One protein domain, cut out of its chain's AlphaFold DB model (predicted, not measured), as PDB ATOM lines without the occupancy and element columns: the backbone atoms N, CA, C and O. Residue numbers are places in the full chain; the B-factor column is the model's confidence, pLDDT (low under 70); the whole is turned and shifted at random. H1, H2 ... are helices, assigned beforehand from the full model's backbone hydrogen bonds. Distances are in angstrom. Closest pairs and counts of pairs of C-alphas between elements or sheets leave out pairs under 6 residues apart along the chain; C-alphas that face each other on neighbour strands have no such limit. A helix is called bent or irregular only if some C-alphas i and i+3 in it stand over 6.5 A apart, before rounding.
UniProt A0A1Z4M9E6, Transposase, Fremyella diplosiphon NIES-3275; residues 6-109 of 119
ATOM      1  N   ALA A   6      -9.463 -31.256   0.233       78.69
ATOM      2  CA  ALA A   6      -9.121 -31.614   1.606       78.69
ATOM      3  C   ALA A   6      -7.650 -31.318   1.942       78.69
ATOM      4  O   ALA A   6      -7.348 -30.747   2.990       78.69
ATOM      5  N   THR A   7      -6.729 -31.644   1.033       79.44
ATOM      6  CA  THR A   7      -5.298 -31.364   1.213       79.44
ATOM      7  C   THR A   7      -5.021 -29.861   1.202       79.44
ATOM      8  O   THR A   7      -4.198 -29.377   1.982       79.44
ATOM      9  N   ASP A   8      -5.719 -29.107   0.355       84.25
ATOM     10  CA  ASP A   8      -5.554 -27.654   0.279       84.25
ATOM     11  C   ASP A   8      -6.063 -26.952   1.553       84.25
ATOM     12  O   ASP A   8      -5.396 -26.045   2.060       84.25
ATOM     13  N   TYR A   9      -7.163 -27.425   2.151       87.88
ATOM     14  CA  TYR A   9      -7.634 -26.933   3.452       87.88
ATOM     15  C   TYR A   9      -6.642 -27.214   4.584       87.88
ATOM     16  O   TYR A   9      -6.366 -26.321   5.388       87.88
ATOM     17  N   LEU A  10      -6.067 -28.421   4.629       85.75
ATOM     18  CA  LEU A  10      -5.051 -28.774   5.628       85.75
ATOM     19  C   LEU A  10      -3.791 -27.910   5.491       85.75
ATOM     20  O   LEU A  10      -3.207 -27.476   6.480       85.75
ATOM     21  N   ARG A  11      -3.368 -27.610   4.261       84.50
ATOM     22  CA  ARG A  11      -2.227 -26.712   4.023       84.50
ATOM     23  C   ARG A  11      -2.512 -25.295   4.504       84.50
ATOM     24  O   ARG A  11      -1.637 -24.669   5.104       84.50
ATOM     25  N   LEU A  12      -3.722 -24.796   4.257       89.50
ATOM     26  CA  LEU A  12      -4.130 -23.469   4.700       89.50
ATOM     27  C   LEU A  12      -4.195 -23.378   6.229       89.50
ATOM     28  O   LEU A  12      -3.690 -22.406   6.789       89.50
ATOM     29  N   SER A  13      -4.753 -24.382   6.911       87.00
ATOM     30  CA  SER A  13      -4.829 -24.382   8.377       87.00
ATOM     31  C   SER A  13      -3.439 -24.364   9.019       87.00
ATOM     32  O   SER A  13      -3.189 -23.562   9.920       87.00
ATOM     33  N   VAL A  14      -2.497 -25.154   8.492       87.38
ATOM     34  CA  VAL A  14      -1.096 -25.145   8.943       87.38
ATOM     35  C   VAL A  14      -0.446 -23.779   8.709       87.38
ATOM     36  O   VAL A  14       0.202 -23.242   9.610       87.38
ATOM     37  N   ALA A  15      -0.635 -23.182   7.528       90.25
ATOM     38  CA  ALA A  15      -0.089 -21.860   7.221       90.25
ATOM     39  C   ALA A  15      -0.614 -20.784   8.186       90.25
ATOM     40  O   ALA A  15       0.169 -19.981   8.699       90.25
ATOM     41  N   VAL A  16      -1.917 -20.801   8.480       91.75
ATOM     42  CA  VAL A  16      -2.540 -19.895   9.455       91.75
ATOM     43  C   VAL A  16      -1.960 -20.109  10.852       91.75
ATOM     44  O   VAL A  16      -1.562 -19.130  11.479       91.75
ATOM     45  N   GLY A  17      -1.822 -21.357  11.309       89.62
ATOM     46  CA  GLY A  17      -1.217 -21.664  12.609       89.62
ATOM     47  C   GLY A  17       0.215 -21.130  12.737       89.62
ATOM     48  O   GLY A  17       0.582 -20.539  13.753       89.62
ATOM     49  N   ILE A  18       1.021 -21.240  11.677       92.25
ATOM     50  CA  ILE A  18       2.385 -20.686  11.659       92.25
ATOM     51  C   ILE A  18       2.378 -19.161  11.728       92.25
ATOM     52  O   ILE A  18       3.175 -18.574  12.464       92.25
ATOM     53  N   LEU A  19       1.488 -18.507  10.982       92.50
ATOM     54  CA  LEU A  19       1.354 -17.053  11.028       92.50
ATOM     55  C   LEU A  19       0.900 -16.582  12.411       92.50
ATOM     56  O   LEU A  19       1.485 -15.638  12.940       92.50
ATOM     57  N   GLN A  20      -0.066 -17.266  13.024       91.69
ATOM     58  CA  GLN A  20      -0.491 -16.999  14.398       91.69
ATOM     59  C   GLN A  20       0.693 -17.114  15.358       91.69
ATOM     60  O   GLN A  20       0.925 -16.187  16.125       91.69
ATOM     61  N   MET A  21       1.507 -18.171  15.255       92.81
ATOM     62  CA  MET A  21       2.719 -18.345  16.069       92.81
ATOM     63  C   MET A  21       3.751 -17.231  15.879       92.81
ATOM     64  O   MET A  21       4.449 -16.871  16.824       92.81
ATOM     65  N   ILE A  22       3.873 -16.667  14.678       92.94
ATOM     66  CA  ILE A  22       4.763 -15.524  14.438       92.94
ATOM     67  C   ILE A  22       4.203 -14.254  15.086       92.94
ATOM     68  O   ILE A  22       4.957 -13.541  15.741       92.94
ATOM     69  N   GLN A  23       2.906 -13.984  14.925       91.06
ATOM     70  CA  GLN A  23       2.261 -12.763  15.427       91.06
ATOM     71  C   GLN A  23       2.085 -12.768  16.952       91.06
ATOM     72  O   GLN A  23       2.302 -11.757  17.613       91.06
ATOM     73  N   GLY A  24       1.708 -13.911  17.521       88.25
ATOM     74  CA  GLY A  24       1.447 -14.088  18.947       88.25
ATOM     75  C   GLY A  24       2.673 -14.474  19.771       88.25
ATOM     76  O   GLY A  24       2.528 -14.728  20.961       88.25
ATOM     77  N   ARG A  25       3.864 -14.536  19.161       87.44
ATOM     78  CA  ARG A  25       5.097 -15.068  19.766       87.44
ATOM     79  C   ARG A  25       5.464 -14.445  21.105       87.44
ATOM     80  O   ARG A  25       5.967 -15.147  21.971       87.44
ATOM     81  N   ASP A  26       5.244 -13.143  21.240       87.81
ATOM     82  CA  ASP A  26       5.670 -12.356  22.397       87.81
ATOM     83  C   ASP A  26       4.479 -11.796  23.190       87.81
ATOM     84  O   ASP A  26       4.671 -10.961  24.071       87.81
ATOM     85  N   ASN A  27       3.253 -12.252  22.901       91.44
ATOM     86  CA  ASN A  27       2.049 -11.824  23.610       91.44
ATOM     87  C   ASN A  27       1.615 -12.877  24.656       91.44
ATOM     88  O   ASN A  27       0.940 -13.845  24.293       91.44
ATOM     89  N   PRO A  28       1.966 -12.707  25.946       87.19
ATOM     90  CA  PRO A  28       1.673 -13.683  27.000       87.19
ATOM     91  C   PRO A  28       0.186 -13.793  27.361       87.19
ATOM     92  O   PRO A  28      -0.184 -14.750  28.036       87.19
ATOM     93  N   GLU A  29      -0.662 -12.857  26.927       90.38
ATOM     94  CA  GLU A  29      -2.108 -12.884  27.197       90.38
ATOM     95  C   GLU A  29      -2.847 -13.900  26.317       90.38
ATOM     96  O   GLU A  29      -3.963 -14.318  26.632       90.38
ATOM     97  N   LEU A  30      -2.232 -14.317  25.206       93.06
ATOM     98  CA  LEU A  30      -2.819 -15.301  24.311       93.06
ATOM     99  C   LEU A  30      -2.750 -16.698  24.932       93.06
ATOM    100  O   LEU A  30      -1.694 -17.159  25.366       93.06
ATOM    101  N   SER A  31      -3.879 -17.400  24.910       93.69
ATOM    102  CA  SER A  31      -3.982 -18.795  25.340       93.69
ATOM    103  C   SER A  31      -3.543 -19.757  24.234       93.69
ATOM    104  O   SER A  31      -3.841 -19.546  23.056       93.69
ATOM    105  N   ALA A  32      -2.889 -20.858  24.616       93.62
ATOM    106  CA  ALA A  32      -2.533 -21.947  23.708       93.62
ATOM    107  C   ALA A  32      -3.759 -22.585  23.021       93.62
ATOM    108  O   ALA A  32      -3.613 -23.109  21.915       93.62
ATOM    109  N   ASN A  33      -4.962 -22.436  23.596       93.06
ATOM    110  CA  ASN A  33      -6.237 -22.878  23.013       93.06
ATOM    111  C   ASN A  33      -6.498 -22.288  21.617       93.06
ATOM    112  O   ASN A  33      -7.316 -22.816  20.869       93.06
ATOM    113  N   LEU A  34      -5.818 -21.193  21.258       88.94
ATOM    114  CA  LEU A  34      -5.928 -20.573  19.940       88.94
ATOM    115  C   LEU A  34      -5.519 -21.520  18.798       88.94
ATOM    116  O   LEU A  34      -6.070 -21.408  17.706       88.94
ATOM    117  N   ALA A  35      -4.560 -22.422  19.037       88.06
ATOM    118  CA  ALA A  35      -4.054 -23.337  18.007       88.06
ATOM    119  C   ALA A  35      -3.877 -24.791  18.462       88.06
ATOM    120  O   ALA A  35      -3.679 -25.654  17.612       88.06
ATOM    121  N   PHE A  36      -3.928 -25.072  19.766       92.31
ATOM    122  CA  PHE A  36      -3.687 -26.406  20.313       92.31
ATOM    123  C   PHE A  36      -4.885 -26.884  21.130       92.31
ATOM    124  O   PHE A  36      -5.371 -26.163  22.005       92.31
ATOM    125  N   SER A  37      -5.323 -28.120  20.884       94.62
ATOM    126  CA  SER A  37      -6.349 -28.773  21.701       94.62
ATOM    127  C   SER A  37      -5.854 -29.046  23.125       94.62
ATOM    128  O   SER A  37      -4.650 -29.051  23.389       94.62
ATOM    129  N   ASP A  38      -6.774 -29.328  24.047       95.19
ATOM    130  CA  ASP A  38      -6.423 -29.649  25.437       95.19
ATOM    131  C   ASP A  38      -5.487 -30.867  25.529       95.19
ATOM    132  O   ASP A  38      -4.510 -30.858  26.275       95.19
ATOM    133  N   GLU A  39      -5.718 -31.897  24.710       95.12
ATOM    134  CA  GLU A  39      -4.855 -33.083  24.624       95.12
ATOM    135  C   GLU A  39      -3.458 -32.737  24.092       95.12
ATOM    136  O   GLU A  39      -2.445 -33.193  24.629       95.12
ATOM    137  N   GLN A  40      -3.383 -31.902  23.051       96.00
ATOM    138  CA  GLN A  40      -2.105 -31.419  22.527       96.00
ATOM    139  C   GLN A  40      -1.355 -30.616  23.593       96.00
ATOM    140  O   GLN A  40      -0.144 -30.773  23.737       96.00
ATOM    141  N   GLN A  41      -2.054 -29.811  24.394       96.81
ATOM    142  CA  GLN A  41      -1.451 -29.081  25.507       96.81
ATOM    143  C   GLN A  41      -0.962 -29.997  26.630       96.81
ATOM    144  O   GLN A  41       0.103 -29.746  27.196       96.81
ATOM    145  N   GLN A  42      -1.670 -31.085  26.925       95.94
ATOM    146  CA  GLN A  42      -1.184 -32.107  27.857       95.94
ATOM    147  C   GLN A  42       0.105 -32.762  27.347       95.94
ATOM    148  O   GLN A  42       1.058 -32.920  28.114       95.94
ATOM    149  N   CYS A  43       0.176 -33.084  26.053       96.06
ATOM    150  CA  CYS A  43       1.412 -33.560  25.437       96.06
ATOM    151  C   CYS A  43       2.521 -32.496  25.516       96.06
ATOM    152  O   CYS A  43       3.653 -32.819  25.877       96.06
ATOM    153  N   LEU A  44       2.200 -31.222  25.251       95.75
ATOM    154  CA  LEU A  44       3.138 -30.100  25.370       95.75
ATOM    155  C   LEU A  44       3.724 -29.993  26.781       95.75
ATOM    156  O   LEU A  44       4.934 -29.844  26.926       95.75
ATOM    157  N   LEU A  45       2.902 -30.144  27.821       95.62
ATOM    158  CA  LEU A  45       3.362 -30.162  29.214       95.62
ATOM    159  C   LEU A  45       4.342 -31.306  29.497       95.62
ATOM    160  O   LEU A  45       5.253 -31.141  30.305       95.62
ATOM    161  N   LYS A  46       4.178 -32.466  28.846       94.50
ATOM    162  CA  LYS A  46       5.094 -33.606  29.010       94.50
ATOM    163  C   LYS A  46       6.432 -33.395  28.315       94.50
ATOM    164  O   LYS A  46       7.445 -33.853  28.837       94.50
ATOM    165  N   ILE A  47       6.446 -32.704  27.178       92.50
ATOM    166  CA  ILE A  47       7.684 -32.423  26.439       92.50
ATOM    167  C   ILE A  47       8.382 -31.144  26.907       92.50
ATOM    168  O   ILE A  47       9.587 -31.031  26.729       92.50
ATOM    169  N   ALA A  48       7.681 -30.188  27.524       91.75
ATOM    170  CA  ALA A  48       8.270 -28.911  27.933       91.75
ATOM    171  C   ALA A  48       9.587 -29.055  28.733       91.75
ATOM    172  O   ALA A  48      10.540 -28.353  28.384       91.75
ATOM    173  N   PRO A  49       9.720 -30.001  29.693       89.50
ATOM    174  CA  PRO A  49      10.961 -30.186  30.447       89.50
ATOM    175  C   PRO A  49      12.173 -30.560  29.586       89.50
ATOM    176  O   PRO A  49      13.301 -30.243  29.950       89.50
ATOM    177  N   THR A  50      11.986 -31.196  28.421       85.62
ATOM    178  CA  THR A  50      13.113 -31.527  27.526       85.62
ATOM    179  C   THR A  50      13.685 -30.294  26.824       85.62
ATOM    180  O   THR A  50      14.764 -30.368  26.238       85.62
ATOM    181  N   PHE A  51      12.967 -29.167  26.875       79.94
ATOM    182  CA  PHE A  51      13.343 -27.883  26.281       79.94
ATOM    183  C   PHE A  51      13.705 -26.817  27.322       79.94
ATOM    184  O   PHE A  51      14.024 -25.685  26.954       79.94
ATOM    185  N   GLU A  52      13.711 -27.164  28.610       77.12
ATOM    186  CA  GLU A  52      14.304 -26.338  29.658       77.12
ATOM    187  C   GLU A  52      15.826 -26.463  29.552       77.12
ATOM    188  O   GLU A  52      16.455 -27.333  30.154       77.12
ATOM    189  N   GLY A  53      16.424 -25.642  28.683       72.44
ATOM    190  CA  GLY A  53      17.862 -25.678  28.432       72.44
ATOM    191  C   GLY A  53      18.701 -25.521  29.706       72.44
ATOM    192  O   GLY A  53      18.226 -25.116  30.765       72.44
ATOM    193  N   LYS A  54      20.004 -25.807  29.601       70.69
ATOM    194  CA  LYS A  54      20.921 -25.835  30.759       70.69
ATOM    195  C   LYS A  54      21.101 -24.476  31.440       70.69
ATOM    196  O   LYS A  54      21.580 -24.416  32.567       70.69
ATOM    197  N   THR A  55      20.781 -23.390  30.741       75.88
ATOM    198  CA  THR A  55      20.938 -22.020  31.234       75.88
ATOM    199  C   THR A  55      19.581 -21.333  31.330       75.88
ATOM    200  O   THR A  55      18.706 -21.582  30.505       75.88
ATOM    201  N   GLN A  56      19.426 -20.408  32.284       72.25
ATOM    202  CA  GLN A  56      18.205 -19.597  32.428       72.25
ATOM    203  C   GLN A  56      17.823 -18.871  31.127       72.25
ATOM    204  O   GLN A  56      16.649 -18.708  30.830       72.25
ATOM    205  N   LEU A  57      18.811 -18.485  30.310       74.31
ATOM    206  CA  LEU A  57      18.591 -17.824  29.018       74.31
ATOM    207  C   LEU A  57      18.010 -18.746  27.937       74.31
ATOM    208  O   LEU A  57      17.497 -18.242  26.942       74.31
ATOM    209  N   GLN A  58      18.121 -20.063  28.109       78.25
ATOM    210  CA  GLN A  58      17.543 -21.070  27.217       78.25
ATOM    211  C   GLN A  58      16.207 -21.614  27.731       78.25
ATOM    212  O   GLN A  58      15.531 -22.343  27.006       78.25
ATOM    213  N   GLN A  59      15.833 -21.296  28.972       85.44
ATOM    214  CA  GLN A  59      14.549 -21.697  29.530       85.44
ATOM    215  C   GLN A  59      13.416 -20.901  28.888       85.44
ATOM    216  O   GLN A  59      13.582 -19.751  28.481       85.44
ATOM    217  N   ASN A  60      12.251 -21.536  28.815       89.31
ATOM    218  CA  ASN A  60      11.039 -20.896  28.344       89.31
ATOM    219  C   ASN A  60      10.570 -19.863  29.387       89.31
ATOM    220  O   ASN A  60      10.232 -20.251  30.502       89.31
ATOM    221  N   PRO A  61      10.540 -18.562  29.063       89.94
ATOM    222  CA  PRO A  61      10.171 -17.523  30.024       89.94
ATOM    223  C   PRO A  61       8.659 -17.271  30.074       89.94
ATOM    224  O   PRO A  61       8.203 -16.411  30.823       89.94
ATOM    225  N   PHE A  62       7.888 -17.957  29.232       92.06
ATOM    226  CA  PHE A  62       6.451 -17.779  29.140       92.06
ATOM    227  C   PHE A  62       5.724 -18.768  30.057       92.06
ATOM    228  O   PHE A  62       6.171 -19.908  30.209       92.06
ATOM    229  N   PRO A  63       4.589 -18.364  30.654       92.44
ATOM    230  CA  PRO A  63       3.836 -19.242  31.538       92.44
ATOM    231  C   PRO A  63       3.270 -20.445  30.762       92.44
ATOM    232  O   PRO A  63       2.852 -20.274  29.609       92.44
ATOM    233  N   PRO A  64       3.209 -21.646  31.370       93.31
ATOM    234  CA  PRO A  64       2.542 -22.803  30.775       93.31
ATOM    235  C   PRO A  64       1.122 -22.468  30.302       93.31
ATOM    236  O   PRO A  64       0.461 -21.618  30.893       93.31
ATOM    237  N   HIS A  65       0.655 -23.129  29.239       93.88
ATOM    238  CA  HIS A  65      -0.640 -22.872  28.577       93.88
ATOM    239  C   HIS A  65      -0.791 -21.517  27.876       93.88
ATOM    240  O   HIS A  65      -1.814 -21.276  27.231       93.88
ATOM    241  N   SER A  66       0.214 -20.641  27.926       95.00
ATOM    242  CA  SER A  66       0.232 -19.478  27.044       95.00
ATOM    243  C   SER A  66       0.636 -19.873  25.623       95.00
ATOM    244  O   SER A  66       1.376 -20.832  25.377       95.00
ATOM    245  N   PHE A  67       0.149 -19.113  24.656       94.75
ATOM    246  CA  PHE A  67       0.459 -19.311  23.253       94.75
ATOM    247  C   PHE A  67       1.951 -19.082  22.938       94.75
ATOM    248  O   PHE A  67       2.541 -19.918  22.242       94.75
ATOM    249  N   PRO A  68       2.626 -18.053  23.497       94.44
ATOM    250  CA  PRO A  68       4.082 -17.945  23.447       94.44
ATOM    251  C   PRO A  68       4.825 -19.160  23.998       94.44
ATOM    252  O   PRO A  68       5.822 -19.583  23.413       94.44
ATOM    253  N   TRP A  69       4.338 -19.752  25.095       95.12
ATOM    254  CA  TRP A  69       4.951 -20.938  25.693       95.12
ATOM    255  C   TRP A  69       4.903 -22.133  24.741       95.12
ATOM    256  O   TRP A  69       5.936 -22.764  24.507       95.12
ATOM    257  N   ALA A  70       3.746 -22.399  24.131       95.12
ATOM    258  CA  ALA A  70       3.613 -23.460  23.135       95.12
ATOM    259  C   ALA A  70       4.483 -23.172  21.900       95.12
ATOM    260  O   ALA A  70       5.204 -24.044  21.410       95.12
ATOM    261  N   THR A  71       4.500 -21.915  21.451       94.69
ATOM    262  CA  THR A  71       5.328 -21.471  20.324       94.69
ATOM    263  C   THR A  71       6.817 -21.659  20.616       94.69
ATOM    264  O   THR A  71       7.572 -22.047  19.730       94.69
ATOM    265  N   TRP A  72       7.284 -21.419  21.841       93.62
ATOM    266  CA  TRP A  72       8.672 -21.674  22.251       93.62
ATOM    267  C   TRP A  72       9.058 -23.149  22.126       93.62
ATOM    268  O   TRP A  72      10.126 -23.464  21.600       93.62
ATOM    269  N   ILE A  73       8.170 -24.058  22.525       94.44
ATOM    270  CA  ILE A  73       8.393 -25.501  22.377       94.44
ATOM    271  C   ILE A  73       8.478 -25.880  20.891       94.44
ATOM    272  O   ILE A  73       9.404 -26.590  20.497       94.44
ATOM    273  N   MET A  74       7.593 -25.340  20.041       95.31
ATOM    274  CA  MET A  74       7.665 -25.556  18.586       95.31
ATOM    275  C   MET A  74       8.999 -25.084  18.000       95.31
ATOM    276  O   MET A  74       9.586 -25.748  17.148       95.31
ATOM    277  N   GLN A  75       9.513 -23.948  18.468       93.62
ATOM    278  CA  GLN A  75      10.811 -23.433  18.038       93.62
ATOM    279  C   GLN A  75      11.951 -24.389  18.415       93.62
ATOM    280  O   GLN A  75      12.806 -24.676  17.572       93.62
ATOM    281  N   GLY A  76      11.935 -24.911  19.646       92.44
ATOM    282  CA  GLY A  76      12.893 -25.909  20.123       92.44
ATOM    283  C   GLY A  76      12.849 -27.202  19.305       92.44
ATOM    284  O   GLY A  76      13.884 -27.650  18.813       92.44
ATOM    285  N   LEU A  77      11.652 -27.748  19.062       94.38
ATOM    286  CA  LEU A  77      11.438 -28.912  18.189       94.38
ATOM    287  C   LEU A  77      11.932 -28.667  16.755       94.38
ATOM    288  O   LEU A  77      12.425 -29.577  16.094       94.38
ATOM    289  N   GLY A  78      11.847 -27.423  16.283       93.44
ATOM    290  CA  GLY A  78      12.378 -26.996  14.990       93.44
ATOM    291  C   GLY A  78      13.905 -26.865  14.923       93.44
ATOM    292  O   GLY A  78      14.433 -26.544  13.852       93.44
ATOM    293  N   GLY A  79      14.612 -27.090  16.036       90.94
ATOM    294  CA  GLY A  79      16.071 -27.014  16.142       90.94
ATOM    295  C   GLY A  79      16.613 -25.639  16.537       90.94
ATOM    296  O   GLY A  79      17.790 -25.356  16.302       90.94
ATOM    297  N   TRP A  80      15.783 -24.755  17.096       91.50
ATOM    298  CA  TRP A  80      16.263 -23.483  17.635       91.50
ATOM    299  C   TRP A  80      16.903 -23.663  19.017       91.50
ATOM    300  O   TRP A  80      16.440 -24.438  19.847       91.50
ATOM    301  N   SER A  81      17.978 -22.917  19.267       84.75
ATOM    302  CA  SER A  81      18.858 -23.079  20.432       84.75
ATOM    303  C   SER A  81      18.318 -22.494  21.748       84.75
ATOM    304  O   SER A  81      18.932 -22.701  22.797       84.75
ATOM    305  N   GLY A  82      17.225 -21.726  21.692       85.19
ATOM    306  CA  GLY A  82      16.633 -21.033  22.840       85.19
ATOM    307  C   GLY A  82      17.222 -19.647  23.135       85.19
ATOM    308  O   GLY A  82      16.700 -18.933  23.984       85.19
ATOM    309  N   TYR A  83      18.292 -19.221  22.453       85.81
ATOM    310  CA  TYR A  83      18.931 -17.936  22.756       85.81
ATOM    311  C   TYR A  83      18.169 -16.750  22.158       85.81
ATOM    312  O   TYR A  83      18.240 -16.501  20.957       85.81
ATOM    313  N   ARG A  84      17.537 -15.938  23.012       81.31
ATOM    314  CA  ARG A  84      16.836 -14.697  22.615       81.31
ATOM    315  C   ARG A  84      17.721 -13.635  21.954       81.31
ATOM    316  O   ARG A  84      17.205 -12.772  21.255       81.31
ATOM    317  N   SER A  85      19.037 -13.685  22.168       84.56
ATOM    318  CA  SER A  85      20.001 -12.824  21.467       84.56
ATOM    319  C   SER A  85      20.171 -13.198  19.993       84.56
ATOM    320  O   SER A  85      20.638 -12.382  19.200       84.56
ATOM    321  N   GLN A  86      19.808 -14.426  19.610       86.00
ATOM    322  CA  GLN A  86      19.809 -14.857  18.221       86.00
ATOM    323  C   GLN A  86      18.539 -14.387  17.522       86.00
ATOM    324  O   GLN A  86      17.499 -14.168  18.143       86.00
ATOM    325  N   LYS A  87      18.616 -14.287  16.192       85.94
ATOM    326  CA  LYS A  87      17.445 -14.007  15.367       85.94
ATOM    327  C   LYS A  87      16.332 -15.009  15.713       85.94
ATOM    328  O   LYS A  87      16.580 -16.217  15.633       85.94
ATOM    329  N   PRO A  88      15.121 -14.529  16.043       85.56
ATOM    330  CA  PRO A  88      14.000 -15.408  16.297       85.56
ATOM    331  C   PRO A  88      13.737 -16.317  15.087       85.56
ATOM    332  O   PRO A  88      13.842 -15.869  13.938       85.56
ATOM    333  N   PRO A  89      13.396 -17.588  15.313       88.94
ATOM    334  CA  PRO A  89      13.206 -18.561  14.251       88.94
ATOM    335  C   PRO A  89      12.092 -18.154  13.285       88.94
ATOM    336  O   PRO A  89      11.063 -17.579  13.655       88.94
ATOM    337  N   GLY A  90      12.331 -18.440  12.006       92.25
ATOM    338  CA  GLY A  90      11.400 -18.144  10.923       92.25
ATOM    339  C   GLY A  90      10.385 -19.260  10.682       92.25
ATOM    340  O   GLY A  90      10.366 -20.282  11.370       92.25
ATOM    341  N   ILE A  91       9.585 -19.074   9.630       93.75
ATOM    342  CA  ILE A  91       8.545 -20.008   9.170       93.75
ATOM    343  C   ILE A  91       9.085 -21.440   9.038       93.75
ATOM    344  O   ILE A  91       8.486 -22.369   9.565       93.75
ATOM    345  N   THR A  92      10.248 -21.630   8.406       94.44
ATOM    346  CA  THR A  92      10.832 -22.963   8.182       94.44
ATOM    347  C   THR A  92      11.094 -23.730   9.478       94.44
ATOM    348  O   THR A  92      10.852 -24.932   9.543       94.44
ATOM    349  N   THR A  93      11.577 -23.050  10.518       95.19
ATOM    350  CA  THR A  93      11.823 -23.670  11.824       95.19
ATOM    351  C   THR A  93      10.509 -24.064  12.489       95.19
ATOM    352  O   THR A  93      10.403 -25.173  13.000       95.19
ATOM    353  N   LEU A  94       9.489 -23.204  12.423       94.88
ATOM    354  CA  LEU A  94       8.165 -23.503  12.975       94.88
ATOM    355  C   LEU A  94       7.474 -24.662  12.243       94.88
ATOM    356  O   LEU A  94       6.886 -25.510  12.901       94.88
ATOM    357  N   ILE A  95       7.600 -24.755  10.913       94.38
ATOM    358  CA  ILE A  95       7.095 -25.900  10.132       94.38
ATOM    359  C   ILE A  95       7.718 -27.206  10.627       94.38
ATOM    360  O   ILE A  95       7.007 -28.176  10.873       94.38
ATOM    361  N   ARG A  96       9.048 -27.235  10.787       95.69
ATOM    362  CA  ARG A  96       9.755 -28.419  11.303       95.69
ATOM    363  C   ARG A  96       9.303 -28.762  12.719       95.69
ATOM    364  O   ARG A  96       9.067 -29.929  13.007       95.69
ATOM    365  N   GLY A  97       9.148 -27.742  13.561       95.25
ATOM    366  CA  GLY A  97       8.646 -27.878  14.922       95.25
ATOM    367  C   GLY A  97       7.264 -28.514  14.987       95.25
ATOM    368  O   GLY A  97       7.091 -29.503  15.689       95.25
ATOM    369  N   LEU A  98       6.314 -28.001  14.202       94.62
ATOM    370  CA  LEU A  98       4.962 -28.557  14.095       94.62
ATOM    371  C   LEU A  98       4.976 -29.992  13.578       94.62
ATOM    372  O   LEU A  98       4.333 -30.855  14.161       94.62
ATOM    373  N   TYR A  99       5.730 -30.271  12.515       94.38
ATOM    374  CA  TYR A  99       5.817 -31.623  11.967       94.38
ATOM    375  C   TYR A  99       6.349 -32.624  13.002       94.38
ATOM    376  O   TYR A  99       5.795 -33.711  13.177       94.38
ATOM    377  N   GLN A 100       7.395 -32.237  13.736       95.69
ATOM    378  CA  GLN A 100       7.940 -33.054  14.813       95.69
ATOM    379  C   GLN A 100       6.949 -33.196  15.977       95.69
ATOM    380  O   GLN A 100       6.845 -34.278  16.560       95.69
ATOM    381  N   PHE A 101       6.217 -32.131  16.308       96.19
ATOM    382  CA  PHE A 101       5.195 -32.159  17.347       96.19
ATOM    383  C   PHE A 101       4.056 -33.115  17.000       96.19
ATOM    384  O   PHE A 101       3.748 -33.966  17.822       96.19
ATOM    385  N   GLU A 102       3.490 -33.042  15.796       94.94
ATOM    386  CA  GLU A 102       2.390 -33.921  15.373       94.94
ATOM    387  C   GLU A 102       2.796 -35.400  15.418       94.94
ATOM    388  O   GLU A 102       2.062 -36.238  15.938       94.94
ATOM    389  N   SER A 103       4.014 -35.722  14.966       95.31
ATOM    390  CA  SER A 103       4.573 -37.075  15.088       95.31
ATOM    391  C   SER A 103       4.701 -37.519  16.554       95.31
ATOM    392  O   SER A 103       4.310 -38.628  16.925       95.31
ATOM    393  N   THR A 104       5.189 -36.622  17.415       95.31
ATOM    394  CA  THR A 104       5.337 -36.876  18.856       95.31
ATOM    395  C   THR A 104       3.979 -37.047  19.539       95.31
ATOM    396  O   THR A 104       3.817 -37.946  20.358       95.31
ATOM    397  N   PHE A 105       2.993 -36.228  19.180       96.12
ATOM    398  CA  PHE A 105       1.637 -36.275  19.711       96.12
ATOM    399  C   PHE A 105       0.918 -37.560  19.303       96.12
ATOM    400  O   PHE A 105       0.295 -38.207  20.146       96.12
ATOM    401  N   PHE A 106       1.065 -37.981  18.045       94.69
ATOM    402  CA  PHE A 106       0.558 -39.266  17.572       94.69
ATOM    403  C   PHE A 106       1.150 -40.435  18.373       94.69
ATOM    404  O   PHE A 106       0.410 -41.285  18.867       94.69
ATOM    405  N   ALA A 107       2.472 -40.448  18.566       93.75
ATOM    406  CA  ALA A 107       3.139 -41.476  19.363       93.75
ATOM    407  C   ALA A 107       2.712 -41.443  20.842       93.75
ATOM    408  O   ALA A 107       2.508 -42.492  21.453       93.75
ATOM    409  N   TRP A 108       2.543 -40.249  21.415       94.62
ATOM    410  CA  TRP A 108       2.061 -40.066  22.782       94.62
ATOM    411  C   TRP A 108       0.642 -40.613  22.959       94.62
ATOM    412  O   TRP A 108       0.398 -41.360  23.903       94.62
ATOM    413  N   LYS A 109      -0.266 -40.329  22.017       93.50
ATOM    414  CA  LYS A 109      -1.617 -40.907  22.003       93.50
ATOM    415  C   LYS A 109      -1.591 -42.428  21.919       93.50
ATOM    416  O   LYS A 109      -2.250 -43.085  22.715       93.50
TER     417      LYS A 109
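What this domain is: This is residues 6 to 109 of the 119 residues of the protein "Transposase" of Fremyella diplosiphon NIES-3275 (UniProt A0A1Z4M9E6). A short helix, H3, sits in the middle of a small crossed-helix body and meets the longer H4 nearly at a right angle; the end of H1 makes a corner with one end of H4, and H2 packs across near H4's other end and on H3. The first part of H1, residues 6 to 12, sticks out as a free arm. The printed part has 104 residues with four named helices, in the order H1, H2, H3, H4, and no named strand: all helix. It is compact, with a radius of gyration of the C-alphas of 12.9 A and spans of 43 by 29 by 26 A.

How they stand to each other: H1, residues 6 to 23, touches H4, residues 91 to 109, with residues 18 to 22 alone; the closest C-alphas, of Ile 18 and Leu 94, are 6.6 A apart, at a steep tilt of 66 degrees, opposite ways. H1 only just touches H3, residues 67 to 77, with Met 21 alone, 5.9 A from Thr 71 between C-alphas. H2, residues 38 to 51, is apart from H1 and touches H3 at a steep tilt of 55 degrees, the same way, closest at the C-alphas of Phe 51 and Gly 76, 6.5 A. H2 only just touches H4, with 3 pairs of C-alphas within 8 A; the closest, of Cys 43 and Phe 105, are 6.3 A apart. H3 and H4 touch with 14 such pairs, about perpendicular at 89 degrees, closest at the C-alphas of Leu 77 and Gly 97, 4.4 A. Each O i to N i+4 pair is within hydrogen-bond range in H1, H3 and H4, and 7 of 10 in H2.

Where its parts are: H1 runs 26.0 A from C-alpha 6 at (-9.121, -31.614, 1.606). H2 runs 19.9 A and is irregular, but only just: C-alphas 46 and 49 are 6.9 A apart. H3 runs 15.4 A. H4 runs 26.5 A to C-alpha 109 at (-1.617, -40.907, 22.003).

The domain as a whole: The C-alphas farthest apart, of Ala 6 and Thr 55, are 43.3 A apart. The three links are long, with 14, 15 and 13 residues. The printed part has no cut, and no printed residue has a pLDDT under 70.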